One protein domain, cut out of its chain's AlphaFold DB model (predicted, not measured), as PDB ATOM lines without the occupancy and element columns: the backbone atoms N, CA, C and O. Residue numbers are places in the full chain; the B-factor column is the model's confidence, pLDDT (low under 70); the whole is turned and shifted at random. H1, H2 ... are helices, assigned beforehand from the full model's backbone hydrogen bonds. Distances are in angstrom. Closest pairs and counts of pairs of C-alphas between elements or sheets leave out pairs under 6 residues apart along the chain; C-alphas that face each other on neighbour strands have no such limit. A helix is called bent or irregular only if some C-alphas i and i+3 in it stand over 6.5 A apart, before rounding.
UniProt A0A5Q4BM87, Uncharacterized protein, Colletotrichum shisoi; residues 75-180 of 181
ATOM      1  N   SER A  75      -5.997 -82.591 -27.695       91.88
ATOM      2  CA  SER A  75      -5.261 -83.692 -28.332       91.88
ATOM      3  C   SER A  75      -4.102 -84.175 -27.457       91.88
ATOM      4  O   SER A  75      -3.936 -85.381 -27.276       91.88
ATOM      5  N   ASP A  76      -3.328 -83.247 -26.892       91.31
ATOM      6  CA  ASP A  76      -2.204 -83.561 -26.006       91.31
ATOM      7  C   ASP A  76      -2.689 -84.215 -24.700       91.31
ATOM      8  O   ASP A  76      -2.085 -85.179 -24.226       91.31
ATOM      9  N   SER A  77      -3.819 -83.753 -24.148       91.94
ATOM     10  CA  SER A  77      -4.432 -84.357 -22.956       91.94
ATOM     11  C   SER A  77      -4.828 -85.814 -23.189       91.94
ATOM     12  O   SER A  77      -4.475 -86.671 -22.385       91.94
ATOM     13  N   ILE A  78      -5.501 -86.113 -24.308       93.44
ATOM     14  CA  ILE A  78      -5.886 -87.486 -24.671       93.44
ATOM     15  C   ILE A  78      -4.645 -88.368 -24.797       93.44
ATOM     16  O   ILE A  78      -4.640 -89.486 -24.290       93.44
ATOM     17  N   ALA A  79      -3.594 -87.880 -25.465       93.25
ATOM     18  CA  ALA A  79      -2.360 -88.643 -25.644       93.25
ATOM     19  C   ALA A  79      -1.747 -89.027 -24.293       93.25
ATOM     20  O   ALA A  79      -1.436 -90.194 -24.058       93.25
ATOM     21  N   ASN A  80      -1.661 -88.058 -23.383       94.88
ATOM     22  CA  ASN A  80      -1.162 -88.281 -22.034       94.88
ATOM     23  C   ASN A  80      -2.060 -89.242 -21.231       94.88
ATOM     24  O   ASN A  80      -1.561 -90.121 -20.533       94.88
ATOM     25  N   ASP A  81      -3.385 -89.125 -21.345       93.19
ATOM     26  CA  ASP A  81      -4.321 -90.013 -20.650       93.19
ATOM     27  C   ASP A  81      -4.236 -91.471 -21.129       93.19
ATOM     28  O   ASP A  81      -4.307 -92.382 -20.296       93.19
ATOM     29  N   VAL A  82      -4.042 -91.690 -22.439       94.31
ATOM     30  CA  VAL A  82      -3.764 -93.015 -23.021       94.31
ATOM     31  C   VAL A  82      -2.442 -93.567 -22.492       94.31
ATOM     32  O   VAL A  82      -2.393 -94.729 -22.098       94.31
ATOM     33  N   GLU A  83      -1.379 -92.760 -22.435       94.00
ATOM     34  CA  GLU A  83      -0.080 -93.199 -21.903       94.00
ATOM     35  C   GLU A  83      -0.160 -93.609 -20.429       94.00
ATOM     36  O   GLU A  83       0.393 -94.645 -20.051       94.00
ATOM     37  N   ILE A  84      -0.895 -92.851 -19.609       92.38
ATOM     38  CA  ILE A  84      -1.144 -93.194 -18.202       92.38
ATOM     39  C   ILE A  84      -1.880 -94.531 -18.102       92.38
ATOM     40  O   ILE A  84      -1.468 -95.400 -17.338       92.38
ATOM     41  N   LEU A  85      -2.947 -94.717 -18.884       90.75
ATOM     42  CA  LEU A  85      -3.698 -95.974 -18.909       90.75
ATOM     43  C   LEU A  85      -2.832 -97.152 -19.354       90.75
ATOM     44  O   LEU A  85      -2.902 -98.216 -18.743       90.75
ATOM     45  N   ARG A  86      -1.982 -96.952 -20.367       92.06
ATOM     46  CA  ARG A  86      -1.036 -97.965 -20.843       92.06
ATOM     47  C   ARG A  86      -0.086 -98.401 -19.728       92.06
ATOM     48  O   ARG A  86       0.158 -99.593 -19.567       92.06
ATOM     49  N   ALA A  87       0.432 -97.446 -18.952       90.19
ATOM     50  CA  ALA A  87       1.291 -97.733 -17.807       90.19
ATOM     51  C   ALA A  87       0.533 -98.490 -16.703       90.19
ATOM     52  O   ALA A  87       0.998 -99.530 -16.251       90.19
ATOM     53  N   SER A  88      -0.670 -98.033 -16.334       88.25
ATOM     54  CA  SER A  88      -1.506 -98.711 -15.330       88.25
ATOM     55  C   SER A  88      -1.881-100.140 -15.730       88.25
ATOM     56  O   SER A  88      -1.933-101.025 -14.881       88.25
ATOM     57  N   LEU A  89      -2.121-100.381 -17.018       87.38
ATOM     58  CA  LEU A  89      -2.412-101.708 -17.551       87.38
ATOM     59  C   LEU A  89      -1.186-102.627 -17.497       87.38
ATOM     60  O   LEU A  89      -1.321-103.795 -17.150       87.38
ATOM     61  N   ALA A  90       0.007-102.102 -17.792       85.56
ATOM     62  CA  ALA A  90       1.255-102.858 -17.708       85.56
ATOM     63  C   ALA A  90       1.631-103.240 -16.265       85.56
ATOM     64  O   ALA A  90       2.226-104.298 -16.048       85.56
ATOM     65  N   ASP A  91       1.275-102.399 -15.291       83.94
ATOM     66  CA  ASP A  91       1.503-102.655 -13.866       83.94
ATOM     67  C   ASP A  91       0.468-103.629 -13.262       83.94
ATOM     68  O   ASP A  91       0.734-104.263 -12.237       83.94
ATOM     69  N   SER A  92      -0.693-103.800 -13.905       78.00
ATOM     70  CA  SER A  92      -1.748-104.711 -13.453       78.00
ATOM     71  C   SER A  92      -1.419-106.171 -13.789       78.00
ATOM     72  O   SER A  92      -1.460-106.603 -14.940       78.00
ATOM     73  N   GLN A  93      -1.124-106.977 -12.765       63.84
ATOM     74  CA  GLN A  93      -0.814-108.408 -12.927       63.84
ATOM     75  C   GLN A  93      -2.045-109.286 -13.217       63.84
ATOM     76  O   GLN A  93      -1.885-110.410 -13.690       63.84
ATOM     77  N   ASN A  94      -3.254-108.785 -12.939       63.94
ATOM     78  CA  ASN A  94      -4.515-109.528 -13.034       63.94
ATOM     79  C   ASN A  94      -5.522-108.896 -14.004       63.94
ATOM     80  O   ASN A  94      -6.703-109.232 -13.925       63.94
ATOM     81  N   ALA A  95      -5.078-108.006 -14.902       63.78
ATOM     82  CA  ALA A  95      -5.968-107.338 -15.843       63.78
ATOM     83  C   ALA A  95      -6.865-108.367 -16.546       63.78
ATOM     84  O   ALA A  95      -6.390-109.286 -17.224       63.78
ATOM     85  N   GLN A  96      -8.179-108.242 -16.337       69.38
ATOM     86  CA  GLN A  96      -9.147-109.145 -16.947       69.38
ATOM     87  C   GLN A  96      -8.950-109.151 -18.468       69.38
ATOM     88  O   GLN A  96      -8.721-108.107 -19.073       69.38
ATOM     89  N   VAL A  97      -9.092-110.317 -19.106       71.12
ATOM     90  CA  VAL A  97      -8.849-110.500 -20.554       71.12
ATOM     91  C   VAL A  97      -9.623-109.487 -21.423       71.12
ATOM     92  O   VAL A  97      -9.141-109.110 -22.485       71.12
ATOM     93  N   GLY A  98     -10.774-108.985 -20.957       79.56
ATOM     94  CA  GLY A  98     -11.545-107.942 -21.651       79.56
ATOM     95  C   GLY A  98     -11.033-106.502 -21.478       79.56
ATOM     96  O   GLY A  98     -11.312-105.664 -22.325       79.56
ATOM     97  N   VAL A  99     -10.269-106.192 -20.425       86.56
ATOM     98  CA  VAL A  99      -9.722-104.839 -20.177       86.56
ATOM     99  C   VAL A  99      -8.628-104.501 -21.189       86.56
ATOM    100  O   VAL A  99      -8.564-103.370 -21.663       86.56
ATOM    101  N   GLN A 100      -7.808-105.486 -21.565       87.56
ATOM    102  CA  GLN A 100      -6.777-105.326 -22.592       87.56
ATOM    103  C   GLN A 100      -7.390-105.038 -23.972       87.56
ATOM    104  O   GLN A 100      -6.973-104.100 -24.643       87.56
ATOM    105  N   GLU A 101      -8.404-105.809 -24.379       89.88
ATOM    106  CA  GLU A 101      -9.082-105.627 -25.671       89.88
ATOM    107  C   GLU A 101      -9.818-104.279 -25.741       89.88
ATOM    108  O   GLU A 101      -9.723-103.554 -26.734       89.88
ATOM    109  N   ASP A 102     -10.497-103.895 -24.656       91.69
ATOM    110  CA  ASP A 102     -11.144-102.587 -24.550       91.69
ATOM    111  C   ASP A 102     -10.126-101.435 -24.587       91.69
ATOM    112  O   ASP A 102     -10.403-100.395 -25.188       91.69
ATOM    113  N   PHE A 103      -8.949-101.611 -23.975       93.44
ATOM    114  CA  PHE A 103      -7.868-100.629 -24.036       93.44
ATOM    115  C   PHE A 103      -7.306-100.486 -25.456       93.44
ATOM    116  O   PHE A 103      -7.166 -99.363 -25.927       93.44
ATOM    117  N   GLU A 104      -7.045-101.584 -26.169       92.56
ATOM    118  CA  GLU A 104      -6.564-101.541 -27.562       92.56
ATOM    119  C   GLU A 104      -7.569-100.843 -28.487       92.56
ATOM    120  O   GLU A 104      -7.204-100.033 -29.344       92.56
ATOM    121  N   LYS A 105      -8.865-101.101 -28.282       94.38
ATOM    122  CA  LYS A 105      -9.926-100.408 -29.014       94.38
ATOM    123  C   LYS A 105      -9.951 -98.916 -28.689       94.38
ATOM    124  O   LYS A 105     -10.038 -98.100 -29.606       94.38
ATOM    125  N   LEU A 106      -9.867 -98.560 -27.407       94.62
ATOM    126  CA  LEU A 106      -9.811 -97.169 -26.964       94.62
ATOM    127  C   LEU A 106      -8.594 -96.443 -27.547       94.62
ATOM    128  O   LEU A 106      -8.728 -95.314 -28.007       94.62
ATOM    129  N   GLU A 107      -7.422 -97.074 -27.531       94.88
ATOM    130  CA  GLU A 107      -6.182 -96.527 -28.080       94.88
ATOM    131  C   GLU A 107      -6.350 -96.212 -29.568       94.88
ATOM    132  O   GLU A 107      -6.071 -95.092 -29.999       94.88
ATOM    133  N   HIS A 108      -6.919 -97.143 -30.337       94.69
ATOM    134  CA  HIS A 108      -7.168 -96.919 -31.755       94.69
ATOM    135  C   HIS A 108      -8.172 -95.784 -32.018       94.69
ATOM    136  O   HIS A 108      -7.968 -94.956 -32.912       94.69
ATOM    137  N   GLU A 109      -9.255 -95.713 -31.240       94.12
ATOM    138  CA  GLU A 109     -10.244 -94.638 -31.350       94.12
ATOM    139  C   GLU A 109      -9.654 -93.273 -30.947       94.12
ATOM    140  O   GLU A 109      -9.911 -92.268 -31.614       94.12
ATOM    141  N   ALA A 110      -8.811 -93.234 -29.911       93.50
ATOM    142  CA  ALA A 110      -8.118 -92.034 -29.454       93.50
ATOM    143  C   ALA A 110      -7.101 -91.527 -30.491       93.50
ATOM    144  O   ALA A 110      -7.075 -90.332 -30.787       93.50
ATOM    145  N   GLU A 111      -6.310 -92.413 -31.102       93.62
ATOM    146  CA  GLU A 111      -5.396 -92.060 -32.195       93.62
ATOM    147  C   GLU A 111      -6.150 -91.521 -33.415       93.62
ATOM    148  O   GLU A 111      -5.761 -90.506 -34.004       93.62
ATOM    149  N   ALA A 112      -7.262 -92.167 -33.784       92.00
ATOM    150  CA  ALA A 112      -8.109 -91.705 -34.876       92.00
ATOM    151  C   ALA A 112      -8.675 -90.306 -34.586       92.00
ATOM    152  O   ALA A 112      -8.650 -89.441 -35.467       92.00
ATOM    153  N   LEU A 113      -9.133 -90.059 -33.357       91.81
ATOM    154  CA  LEU A 113      -9.634 -88.758 -32.921       91.81
ATOM    155  C   LEU A 113      -8.540 -87.682 -32.960       91.81
ATOM    156  O   LEU A 113      -8.759 -86.611 -33.523       91.81
ATOM    157  N   GLN A 114      -7.341 -87.974 -32.454       91.88
ATOM    158  CA  GLN A 114      -6.191 -87.064 -32.534       91.88
ATOM    159  C   GLN A 114      -5.818 -86.730 -33.984       91.88
ATOM    160  O   GLN A 114      -5.483 -85.584 -34.295       91.88
ATOM    161  N   GLY A 115      -5.889 -87.710 -34.888       89.94
ATOM    162  CA  GLY A 115      -5.714 -87.496 -36.324       89.94
ATOM    163  C   GLY A 115      -6.731 -86.499 -36.878       89.94
ATOM    164  O   GLY A 115      -6.354 -85.528 -37.530       89.94
ATOM    165  N   LEU A 116      -8.008 -86.668 -36.533       89.19
ATOM    166  CA  LEU A 116      -9.074 -85.767 -36.976       89.19
ATOM    167  C   LEU A 116      -8.941 -84.357 -36.404       89.19
ATOM    168  O   LEU A 116      -9.159 -83.386 -37.124       89.19
ATOM    169  N   MET A 117      -8.549 -84.222 -35.138       89.00
ATOM    170  CA  MET A 117      -8.282 -82.918 -34.527       89.00
ATOM    171  C   MET A 117      -7.098 -82.222 -35.202       89.00
ATOM    172  O   MET A 117      -7.138 -81.014 -35.430       89.00
ATOM    173  N   ARG A 118      -6.063 -82.981 -35.584       88.62
ATOM    174  CA  ARG A 118      -4.927 -82.474 -36.360       88.62
ATOM    175  C   ARG A 118      -5.355 -81.982 -37.732       88.62
ATOM    176  O   ARG A 118      -5.001 -80.867 -38.105       88.62
ATOM    177  N   ASP A 119      -6.147 -82.773 -38.438       85.88
ATOM    178  CA  ASP A 119      -6.676 -82.418 -39.751       85.88
ATOM    179  C   ASP A 119      -7.611 -81.196 -39.665       85.88
ATOM    180  O   ASP A 119      -7.563 -80.309 -40.516       85.88
ATOM    181  N   ALA A 120      -8.395 -81.063 -38.589       82.69
ATOM    182  CA  ALA A 120      -9.266 -79.910 -38.352       82.69
ATOM    183  C   ALA A 120      -8.507 -78.583 -38.184       82.69
ATOM    184  O   ALA A 120      -9.035 -77.520 -38.526       82.69
ATOM    185  N   MET A 121      -7.261 -78.630 -37.698       81.44
ATOM    186  CA  MET A 121      -6.393 -77.451 -37.607       81.44
ATOM    187  C   MET A 121      -5.928 -76.959 -38.990       81.44
ATOM    188  O   MET A 121      -5.550 -75.794 -39.133       81.44
ATOM    189  N   PHE A 122      -5.988 -77.797 -40.031       78.25
ATOM    190  CA  PHE A 122      -5.589 -77.435 -41.388       78.25
ATOM    191  C   PHE A 122      -6.799 -77.172 -42.290       78.25
ATOM    192  O   PHE A 122      -7.579 -78.062 -42.613       78.25
ATOM    193  N   GLU A 123      -6.899 -75.947 -42.820       67.75
ATOM    194  CA  GLU A 123      -7.982 -75.527 -43.734       67.75
ATOM    195  C   GLU A 123      -8.257 -76.497 -44.891       67.75
ATOM    196  O   GLU A 123      -9.397 -76.698 -45.297       67.75
ATOM    197  N   ARG A 124      -7.213 -77.141 -45.426       65.75
ATOM    198  CA  ARG A 124      -7.346 -78.049 -46.574       65.75
ATOM    199  C   ARG A 124      -8.072 -79.353 -46.247       65.75
ATOM    200  O   ARG A 124      -8.564 -79.985 -47.175       65.75
ATOM    201  N   GLN A 125      -8.129 -79.744 -44.977       64.56
ATOM    202  CA  GLN A 125      -8.660 -81.035 -44.532       64.56
ATOM    203  C   GLN A 125      -9.996 -80.895 -43.780       64.56
ATOM    204  O   GLN A 125     -10.641 -81.893 -43.465       64.56
ATOM    205  N   LYS A 126     -10.499 -79.669 -43.575       68.69
ATOM    206  CA  LYS A 126     -11.774 -79.422 -42.873       68.69
ATOM    207  C   LYS A 126     -12.983 -80.085 -43.528       68.69
ATOM    208  O   LYS A 126     -13.859 -80.586 -42.832       68.69
ATOM    209  N   ALA A 127     -13.018 -80.138 -44.859       66.19
ATOM    210  CA  ALA A 127     -14.084 -80.828 -45.584       66.19
ATOM    211  C   ALA A 127     -14.103 -82.340 -45.290       66.19
ATOM    212  O   ALA A 127     -15.169 -82.947 -45.232       66.19
ATOM    213  N   GLU A 128     -12.935 -82.948 -45.077       68.62
ATOM    214  CA  GLU A 128     -12.819 -84.369 -44.736       68.62
ATOM    215  C   GLU A 128     -13.287 -84.639 -43.303       68.62
ATOM    216  O   GLU A 128     -13.982 -85.627 -43.068       68.62
ATOM    217  N   VAL A 129     -12.994 -83.727 -42.371       72.25
ATOM    218  CA  VAL A 129     -13.495 -83.774 -40.986       72.25
ATOM    219  C   VAL A 129     -15.023 -83.637 -40.951       72.25
ATOM    220  O   VAL A 129     -15.702 -84.458 -40.334       72.25
ATOM    221  N   ALA A 130     -15.583 -82.686 -41.704       70.06
ATOM    222  CA  ALA A 130     -17.031 -82.499 -41.818       70.06
ATOM    223  C   ALA A 130     -17.746 -83.719 -42.425       70.06
ATOM    224  O   ALA A 130     -18.831 -84.090 -41.977       70.06
ATOM    225  N   ASN A 131     -17.127 -84.400 -43.396       73.50
ATOM    226  CA  ASN A 131     -17.666 -85.638 -43.973       73.50
ATOM    227  C   ASN A 131     -17.766 -86.788 -42.956       73.50
ATOM    228  O   ASN A 131     -18.507 -87.740 -43.191       73.50
ATOM    229  N   ARG A 132     -17.047 -86.705 -41.831       70.38
ATOM    230  CA  ARG A 132     -17.166 -87.650 -40.712       70.38
ATOM    231  C   ARG A 132     -18.210 -87.240 -39.670       70.38
ATOM    232  O   ARG A 132     -18.304 -87.886 -38.636       70.38
ATOM    233  N   GLY A 133     -19.004 -86.203 -39.942       66.75
ATOM    234  CA  GLY A 133     -20.048 -85.703 -39.041       66.75
ATOM    235  C   GLY A 133     -19.546 -84.726 -37.976       66.75
ATOM    236  O   GLY A 133     -20.352 -84.202 -37.211       66.75
ATOM    237  N   ILE A 134     -18.242 -84.435 -37.958       72.00
ATOM    238  CA  ILE A 134     -17.648 -83.468 -37.038       72.00
ATOM    239  C   ILE A 134     -17.771 -82.085 -37.664       72.00
ATOM    240  O   ILE A 134     -17.001 -81.678 -38.540       72.00
ATOM    241  N   HIS A 135     -18.777 -81.351 -37.208       65.00
ATOM    242  CA  HIS A 135     -18.976 -79.966 -37.592       65.00
ATOM    243  C   HIS A 135     -18.120 -79.072 -36.700       65.00
ATOM    244  O   HIS A 135     -18.598 -78.511 -35.713       65.00
ATOM    245  N   VAL A 136     -16.847 -78.917 -37.067       65.62
ATOM    246  CA  VAL A 136     -16.038 -77.799 -36.573       65.62
ATOM    247  C   VAL A 136     -16.729 -76.550 -37.094       65.62
ATOM    248  O   VAL A 136     -16.631 -76.278 -38.289       65.62
ATOM    249  N   LEU A 137     -17.523 -75.892 -36.238       56.75
ATOM    250  CA  LEU A 137     -18.306 -74.703 -36.582       56.75
ATOM    251  C   LEU A 137     -17.476 -73.832 -37.515       56.75
ATOM    252  O   LEU A 137     -16.380 -73.397 -37.151       56.75
ATOM    253  N   ASP A 138     -17.984 -73.696 -38.740       47.53
ATOM    254  CA  ASP A 138     -17.274 -73.083 -39.845       47.53
ATOM    255  C   ASP A 138     -16.620 -71.787 -39.380       47.53
ATOM    256  O   ASP A 138     -17.260 -70.887 -38.832       47.53
ATOM    257  N   PHE A 139     -15.323 -71.699 -39.634       49.75
ATOM    258  CA  PHE A 139     -14.543 -70.484 -39.521       49.75
ATOM    259  C   PHE A 139     -15.008 -69.466 -40.579       49.75
ATOM    260  O   PHE A 139     -14.275 -69.155 -41.512       49.75
ATOM    261  N   PHE A 140     -16.226 -68.936 -40.441       38.47
ATOM    262  CA  PHE A 140     -16.789 -67.861 -41.259       38.47
ATOM    263  C   PHE A 140     -17.605 -66.867 -40.402       38.47
ATOM    264  O   PHE A 140     -18.037 -67.195 -39.298       38.47
ATOM    265  N   PRO A 141     -17.726 -65.596 -40.834       45.72
ATOM    266  CA  PRO A 141     -17.491 -64.479 -39.929       45.72
ATOM    267  C   PRO A 141     -18.757 -63.760 -39.425       45.72
ATOM    268  O   PRO A 141     -19.776 -63.704 -40.104       45.72
ATOM    269  N   LEU A 142     -18.581 -63.123 -38.256       43.91
ATOM    270  CA  LEU A 142     -19.370 -62.077 -37.577       43.91
ATOM    271  C   LEU A 142     -20.884 -62.279 -37.429       43.91
ATOM    272  O   LEU A 142     -21.651 -62.017 -38.346       43.91
ATOM    273  N   HIS A 143     -21.327 -62.503 -36.189       34.94
ATOM    274  CA  HIS A 143     -21.969 -61.450 -35.372       34.94
ATOM    275  C   HIS A 143     -22.372 -61.976 -33.981       34.94
ATOM    276  O   HIS A 143     -23.510 -61.865 -33.553       34.94
ATOM    277  N   ALA A 144     -21.428 -62.564 -33.259       38.34
ATOM    278  CA  ALA A 144     -21.453 -62.814 -31.816       38.34
ATOM    279  C   ALA A 144     -20.110 -63.509 -31.596       38.34
ATOM    280  O   ALA A 144     -19.874 -64.539 -32.198       38.34
ATOM    281  N   VAL A 145     -19.096 -62.950 -30.956       40.88
ATOM    282  CA  VAL A 145     -19.055 -62.714 -29.521       40.88
ATOM    283  C   VAL A 145     -17.990 -61.637 -29.286       40.88
ATOM    284  O   VAL A 145     -16.841 -61.920 -28.957       40.88
ATOM    285  N   SER A 146     -18.350 -60.367 -29.467       40.19
ATOM    286  CA  SER A 146     -17.626 -59.314 -28.753       40.19
ATOM    287  C   SER A 146     -18.085 -59.393 -27.307       40.19
ATOM    288  O   SER A 146     -19.275 -59.285 -27.058       40.19
ATOM    289  N   THR A 147     -17.127 -59.574 -26.399       35.56
ATOM    290  CA  THR A 147     -17.262 -59.639 -24.933       35.56
ATOM    291  C   THR A 147     -17.528 -61.020 -24.344       35.56
ATOM    292  O   THR A 147     -18.545 -61.233 -23.700       35.56
ATOM    293  N   CYS A 148     -16.562 -61.932 -24.431       31.56
ATOM    294  CA  CYS A 148     -16.314 -62.835 -23.309       31.56
ATOM    295  C   CYS A 148     -14.810 -63.075 -23.158       31.56
ATOM    296  O   CYS A 148     -14.158 -63.632 -24.038       31.56
ATOM    297  N   LYS A 149     -14.260 -62.659 -22.013       37.12
ATOM    298  CA  LYS A 149     -13.075 -63.308 -21.458       37.12
ATOM    299  C   LYS A 149     -13.541 -64.701 -21.037       37.12
ATOM    300  O   LYS A 149     -14.135 -64.824 -19.974       37.12
ATOM    301  N   MET A 150     -13.382 -65.700 -21.895       41.66
ATOM    302  CA  MET A 150     -13.531 -67.091 -21.479       41.66
ATOM    303  C   MET A 150     -12.143 -67.698 -21.374       41.66
ATOM    304  O   MET A 150     -11.311 -67.522 -22.266       41.66
ATOM    305  N   GLU A 151     -11.904 -68.345 -20.242       46.31
ATOM    306  CA  GLU A 151     -10.793 -69.261 -20.022       46.31
ATOM    307  C   GLU A 151     -10.824 -70.354 -21.108       46.31
ATOM    308  O   GLU A 151     -11.883 -70.663 -21.660       46.31
ATOM    309  N   ASN A 152      -9.652 -70.887 -21.462       51.78
ATOM    310  CA  ASN A 152      -9.444 -71.777 -22.616       51.78
ATOM    311  C   ASN A 152     -10.376 -73.009 -22.658       51.78
ATOM    312  O   ASN A 152     -10.582 -73.565 -23.735       51.78
ATOM    313  N   ASP A 153     -10.981 -73.389 -21.532       53.22
ATOM    314  CA  ASP A 153     -11.854 -74.560 -21.397       53.22
ATOM    315  C   ASP A 153     -13.252 -74.377 -22.019       53.22
ATOM    316  O   ASP A 153     -13.971 -75.350 -22.234       53.22
ATOM    317  N   GLY A 154     -13.651 -73.143 -22.349       60.59
ATOM    318  CA  GLY A 154     -14.982 -72.837 -22.893       60.59
ATOM    319  C   GLY A 154     -15.088 -72.810 -24.422       60.59
ATOM    320  O   GLY A 154     -16.137 -72.436 -24.948       60.59
ATOM    321  N   ILE A 155     -14.018 -73.126 -25.159       71.38
ATOM    322  CA  ILE A 155     -14.017 -73.010 -26.624       71.38
ATOM    323  C   ILE A 155     -14.669 -74.249 -27.247       71.38
ATOM    324  O   ILE A 155     -14.134 -75.357 -27.161       71.38
ATOM    325  N   ALA A 156     -15.808 -74.043 -27.913       76.06
ATOM    326  CA  ALA A 156     -16.451 -75.066 -28.728       76.06
ATOM    327  C   ALA A 156     -15.593 -75.355 -29.970       76.06
ATOM    328  O   ALA A 156     -15.323 -74.477 -30.788       76.06
ATOM    329  N   THR A 157     -15.148 -76.599 -30.075       78.19
ATOM    330  CA  THR A 157     -14.261 -77.132 -31.112       78.19
ATOM    331  C   THR A 157     -14.990 -78.015 -32.125       78.19
ATOM    332  O   THR A 157     -14.458 -78.248 -33.204       78.19
ATOM    333  N   GLY A 158     -16.199 -78.487 -31.807       81.19
ATOM    334  CA  GLY A 158     -16.976 -79.416 -32.631       81.19
ATOM    335  C   GLY A 158     -16.693 -80.892 -32.339       81.19
ATOM    336  O   GLY A 158     -17.359 -81.741 -32.914       81.19
ATOM    337  N   PHE A 159     -15.735 -81.186 -31.454       87.00
ATOM    338  CA  PHE A 159     -15.321 -82.537 -31.049       87.00
ATOM    339  C   PHE A 159     -15.846 -82.932 -29.659       87.00
ATOM    340  O   PHE A 159     -15.383 -83.898 -29.060       87.00
ATOM    341  N   GLU A 160     -16.744 -82.139 -29.072       86.44
ATOM    342  CA  GLU A 160     -17.148 -82.288 -27.668       86.44
ATOM    343  C   GLU A 160     -17.757 -83.664 -27.378       86.44
ATOM    344  O   GLU A 160     -17.530 -84.217 -26.303       86.44
ATOM    345  N   ASN A 161     -18.497 -84.226 -28.334       87.12
ATOM    346  CA  ASN A 161     -19.147 -85.522 -28.169       87.12
ATOM    347  C   ASN A 161     -18.130 -86.665 -28.236       87.12
ATOM    348  O   ASN A 161     -18.156 -87.564 -27.401       87.12
ATOM    349  N   GLU A 162     -17.223 -86.613 -29.209       90.56
ATOM    350  CA  GLU A 162     -16.169 -87.601 -29.422       90.56
ATOM    351  C   GLU A 162     -15.191 -87.614 -28.243       90.56
ATOM    352  O   GLU A 162     -14.804 -88.676 -27.760       90.56
ATOM    353  N   LEU A 163     -14.842 -86.430 -27.734       89.94
ATOM    354  CA  LEU A 163     -14.018 -86.283 -26.537       89.94
ATOM    355  C   LEU A 163     -14.708 -86.870 -25.307       89.94
ATOM    356  O   LEU A 163     -14.088 -87.629 -24.572       89.94
ATOM    357  N   ALA A 164     -15.993 -86.569 -25.101       90.06
ATOM    358  CA  ALA A 164     -16.748 -87.104 -23.973       90.06
ATOM    359  C   ALA A 164     -16.874 -88.638 -24.020       90.06
ATOM    360  O   ALA A 164     -16.820 -89.284 -22.972       90.06
ATOM    361  N   ASP A 165     -17.018 -89.223 -25.213       93.12
ATOM    362  CA  ASP A 165     -17.062 -90.677 -25.397       93.12
ATOM    363  C   ASP A 165     -15.721 -91.335 -25.029       93.12
ATOM    364  O   ASP A 165     -15.683 -92.258 -24.209       93.12
ATOM    365  N   ILE A 166     -14.608 -90.809 -25.554       93.44
ATOM    366  CA  ILE A 166     -13.255 -91.290 -25.235       93.44
ATOM    367  C   ILE A 166     -12.945 -91.121 -23.744       93.44
ATOM    368  O   ILE A 166     -12.508 -92.072 -23.096       93.44
ATOM    369  N   GLU A 167     -13.226 -89.954 -23.164       92.81
ATOM    370  CA  GLU A 167     -13.037 -89.712 -21.731       92.81
ATOM    371  C   GLU A 167     -13.884 -90.651 -20.864       92.81
ATOM    372  O   GLU A 167     -13.436 -91.095 -19.803       92.81
ATOM    373  N   GLY A 168     -15.114 -90.952 -21.289       93.19
ATOM    374  CA  GLY A 168     -15.997 -91.892 -20.608       93.19
ATOM    375  C   GLY A 168     -15.399 -93.296 -20.568       93.19
ATOM    376  O   GLY A 168     -15.286 -93.887 -19.492       93.19
ATOM    377  N   LYS A 169     -14.936 -93.792 -21.721       93.94
ATOM    378  CA  LYS A 169     -14.259 -95.092 -21.845       93.94
ATOM    379  C   LYS A 169     -12.962 -95.147 -21.034       93.94
ATOM    380  O   LYS A 169     -12.713 -96.131 -20.343       93.94
ATOM    381  N   MET A 170     -12.170 -94.073 -21.048       92.88
ATOM    382  CA  MET A 170     -10.960 -93.953 -20.229       92.88
ATOM    383  C   MET A 170     -11.265 -94.045 -18.734       92.88
ATOM    384  O   MET A 170     -10.581 -94.764 -18.007       92.88
ATOM    385  N   LYS A 171     -12.287 -93.324 -18.256       92.75
ATOM    386  CA  LYS A 171     -12.702 -93.354 -16.843       92.75
ATOM    387  C   LYS A 171     -13.184 -94.739 -16.427       92.75
ATOM    388  O   LYS A 171     -12.835 -95.190 -15.341       92.75
ATOM    389  N   ASP A 172     -13.949 -95.403 -17.286       92.19
ATOM    390  CA  ASP A 172     -14.420 -96.766 -17.049       92.19
ATOM    391  C   ASP A 172     -13.256 -97.769 -16.948       92.19
ATOM    392  O   ASP A 172     -13.180 -98.530 -15.986       92.19
ATOM    393  N   LEU A 173     -12.285 -97.707 -17.867       90.81
ATOM    394  CA  LEU A 173     -11.082 -98.545 -17.805       90.81
ATOM    395  C   LEU A 173     -10.231 -98.265 -16.563       90.81
ATOM    396  O   LEU A 173      -9.784 -99.204 -15.907       90.81
ATOM    397  N   ARG A 174     -10.049 -96.990 -16.190       89.69
ATOM    398  CA  ARG A 174      -9.357 -96.619 -14.942       89.69
ATOM    399  C   ARG A 174     -10.040 -97.220 -13.720       89.69
ATOM    400  O   ARG A 174      -9.355 -97.707 -12.827       89.69
ATOM    401  N   LEU A 175     -11.372 -97.187 -13.675       88.88
ATOM    402  CA  LEU A 175     -12.134 -97.755 -12.567       88.88
ATOM    403  C   LEU A 175     -11.940 -99.270 -12.485       88.88
ATOM    404  O   LEU A 175     -11.677 -99.776 -11.400       88.88
ATOM    405  N   ARG A 176     -12.021 -99.967 -13.624       87.19
ATOM    406  CA  ARG A 176     -11.829-101.421 -13.697       87.19
ATOM    407  C   ARG A 176     -10.428-101.839 -13.257       87.19
ATOM    408  O   ARG A 176     -10.313-102.752 -12.446       87.19
ATOM    409  N   LEU A 177      -9.398-101.116 -13.702       84.38
ATOM    410  CA  LEU A 177      -8.010-101.352 -13.291       84.38
ATOM    411  C   LEU A 177      -7.791-101.105 -11.794       84.38
ATOM    412  O   LEU A 177      -7.036-101.835 -11.167       84.38
ATOM    413  N   ALA A 178      -8.467-100.113 -11.208       82.44
ATOM    414  CA  ALA A 178      -8.374 -99.823  -9.776       82.44
ATOM    415  C   ALA A 178      -9.127-100.827  -8.878       82.44
ATOM    416  O   ALA A 178      -8.868-100.876  -7.681       82.44
ATOM    417  N   THR A 179     -10.084-101.589  -9.420       71.00
ATOM    418  CA  THR A 179     -10.817-102.644  -8.691       71.00
ATOM    419  C   THR A 179     -10.173-104.030  -8.755       71.00
ATOM    420  O   THR A 179     -10.661-104.929  -8.072       71.00
ATOM    421  N   ASP A 180      -9.119-104.210  -9.558       56.09
ATOM    422  CA  ASP A 180      -8.371-105.474  -9.667       56.09
ATOM    423  C   ASP A 180      -7.181-105.563  -8.663       56.09
ATOM    424  O   ASP A 180      -6.487-106.586  -8.646       56.09
TER     425      ASP A 180
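Overview. This is residues 75 to 180 of the 181 residues of an uncharacterized protein of Colletotrichum shisoi (UniProt A0A5Q4BM87). Three long helices, H2, H1 and H4, make an up-and-down bundle, their centres in a triangle, with the short helix H3 set steeply at the far end of H2. From there a long loop leads to H4, and its residues 140 to 155 stick out from the body as a wide arc. The printed part has 106 residues, with four named helices in the order H1, H2, H3, H4 and no named strand, and its class is all helix. The whole is loose, with a radius of gyration of the C-alphas of 17.1 A, and elongated, spanning 55 by 30 by 17 A.

Along the chain. H2, the longest helix, holds residues 97 to 120 and measures 35.4 A from first to last C-alpha, from (-8.849, -110.500, -20.554) to (-9.266, -79.910, -38.352). H1 holds residues 75 to 91 and measures 24.8 A; its C-alpha 75 is at (-5.261, -83.692, -28.332). H4 holds residues 160 to 178, measures 26.5 A and ends with C-alpha 178 at (-8.374, -99.823, -9.776). H3 holds residues 123 to 131 and is irregular: C-alphas 124 and 127 are 7.4 A apart.

Arrangement. H2 is the hub and touches the three other helices. H1 and H2 form a helical hairpin; they run opposite ways at a shallow tilt of 17 degrees, and their closest C-alphas, those of Ser 75 and Gln 114, are 5.5 A apart. H4 touches H2 at a shallow tilt of 27 degrees, opposite ways, with the closest C-alphas those of Ala 110 and Ile 166, 6.7 A apart. H4 touches H1 with residues 170 to 177 alone; the two run the same way at a shallow tilt of 17 degrees, and the closest C-alphas, those of Leu 85 and Arg 174, are 6.9 A apart. H2 touches H3 with residues 116 to 120 alone, at a steep tilt of 48 degrees, opposite ways; the C-alphas of Ala 120 and Lys 126 come closest, at 5.2 A. H3 is apart from H1 and from H4. In H1 and H4 every O i to N i+4 pair is within hydrogen-bond range; in H2 19 of 20 are, in H3 3 of 5.

Size, cuts and confidence. The C-alphas farthest apart are those of Gln 93 and His 143, 56.2 A. Without residues 140 to 155, which stand free, the body spans 47 by 19 by 17 A. The printed part has no cut. The links H1 to H2 and H2 to H3 are tight, and the link H3 to H4, with 28 residues, is long. The mean pLDDT of the printed part is 77.2; it is under 70 at residues 93 to 96, 123 to 128, 133, 135 to 154 and 180.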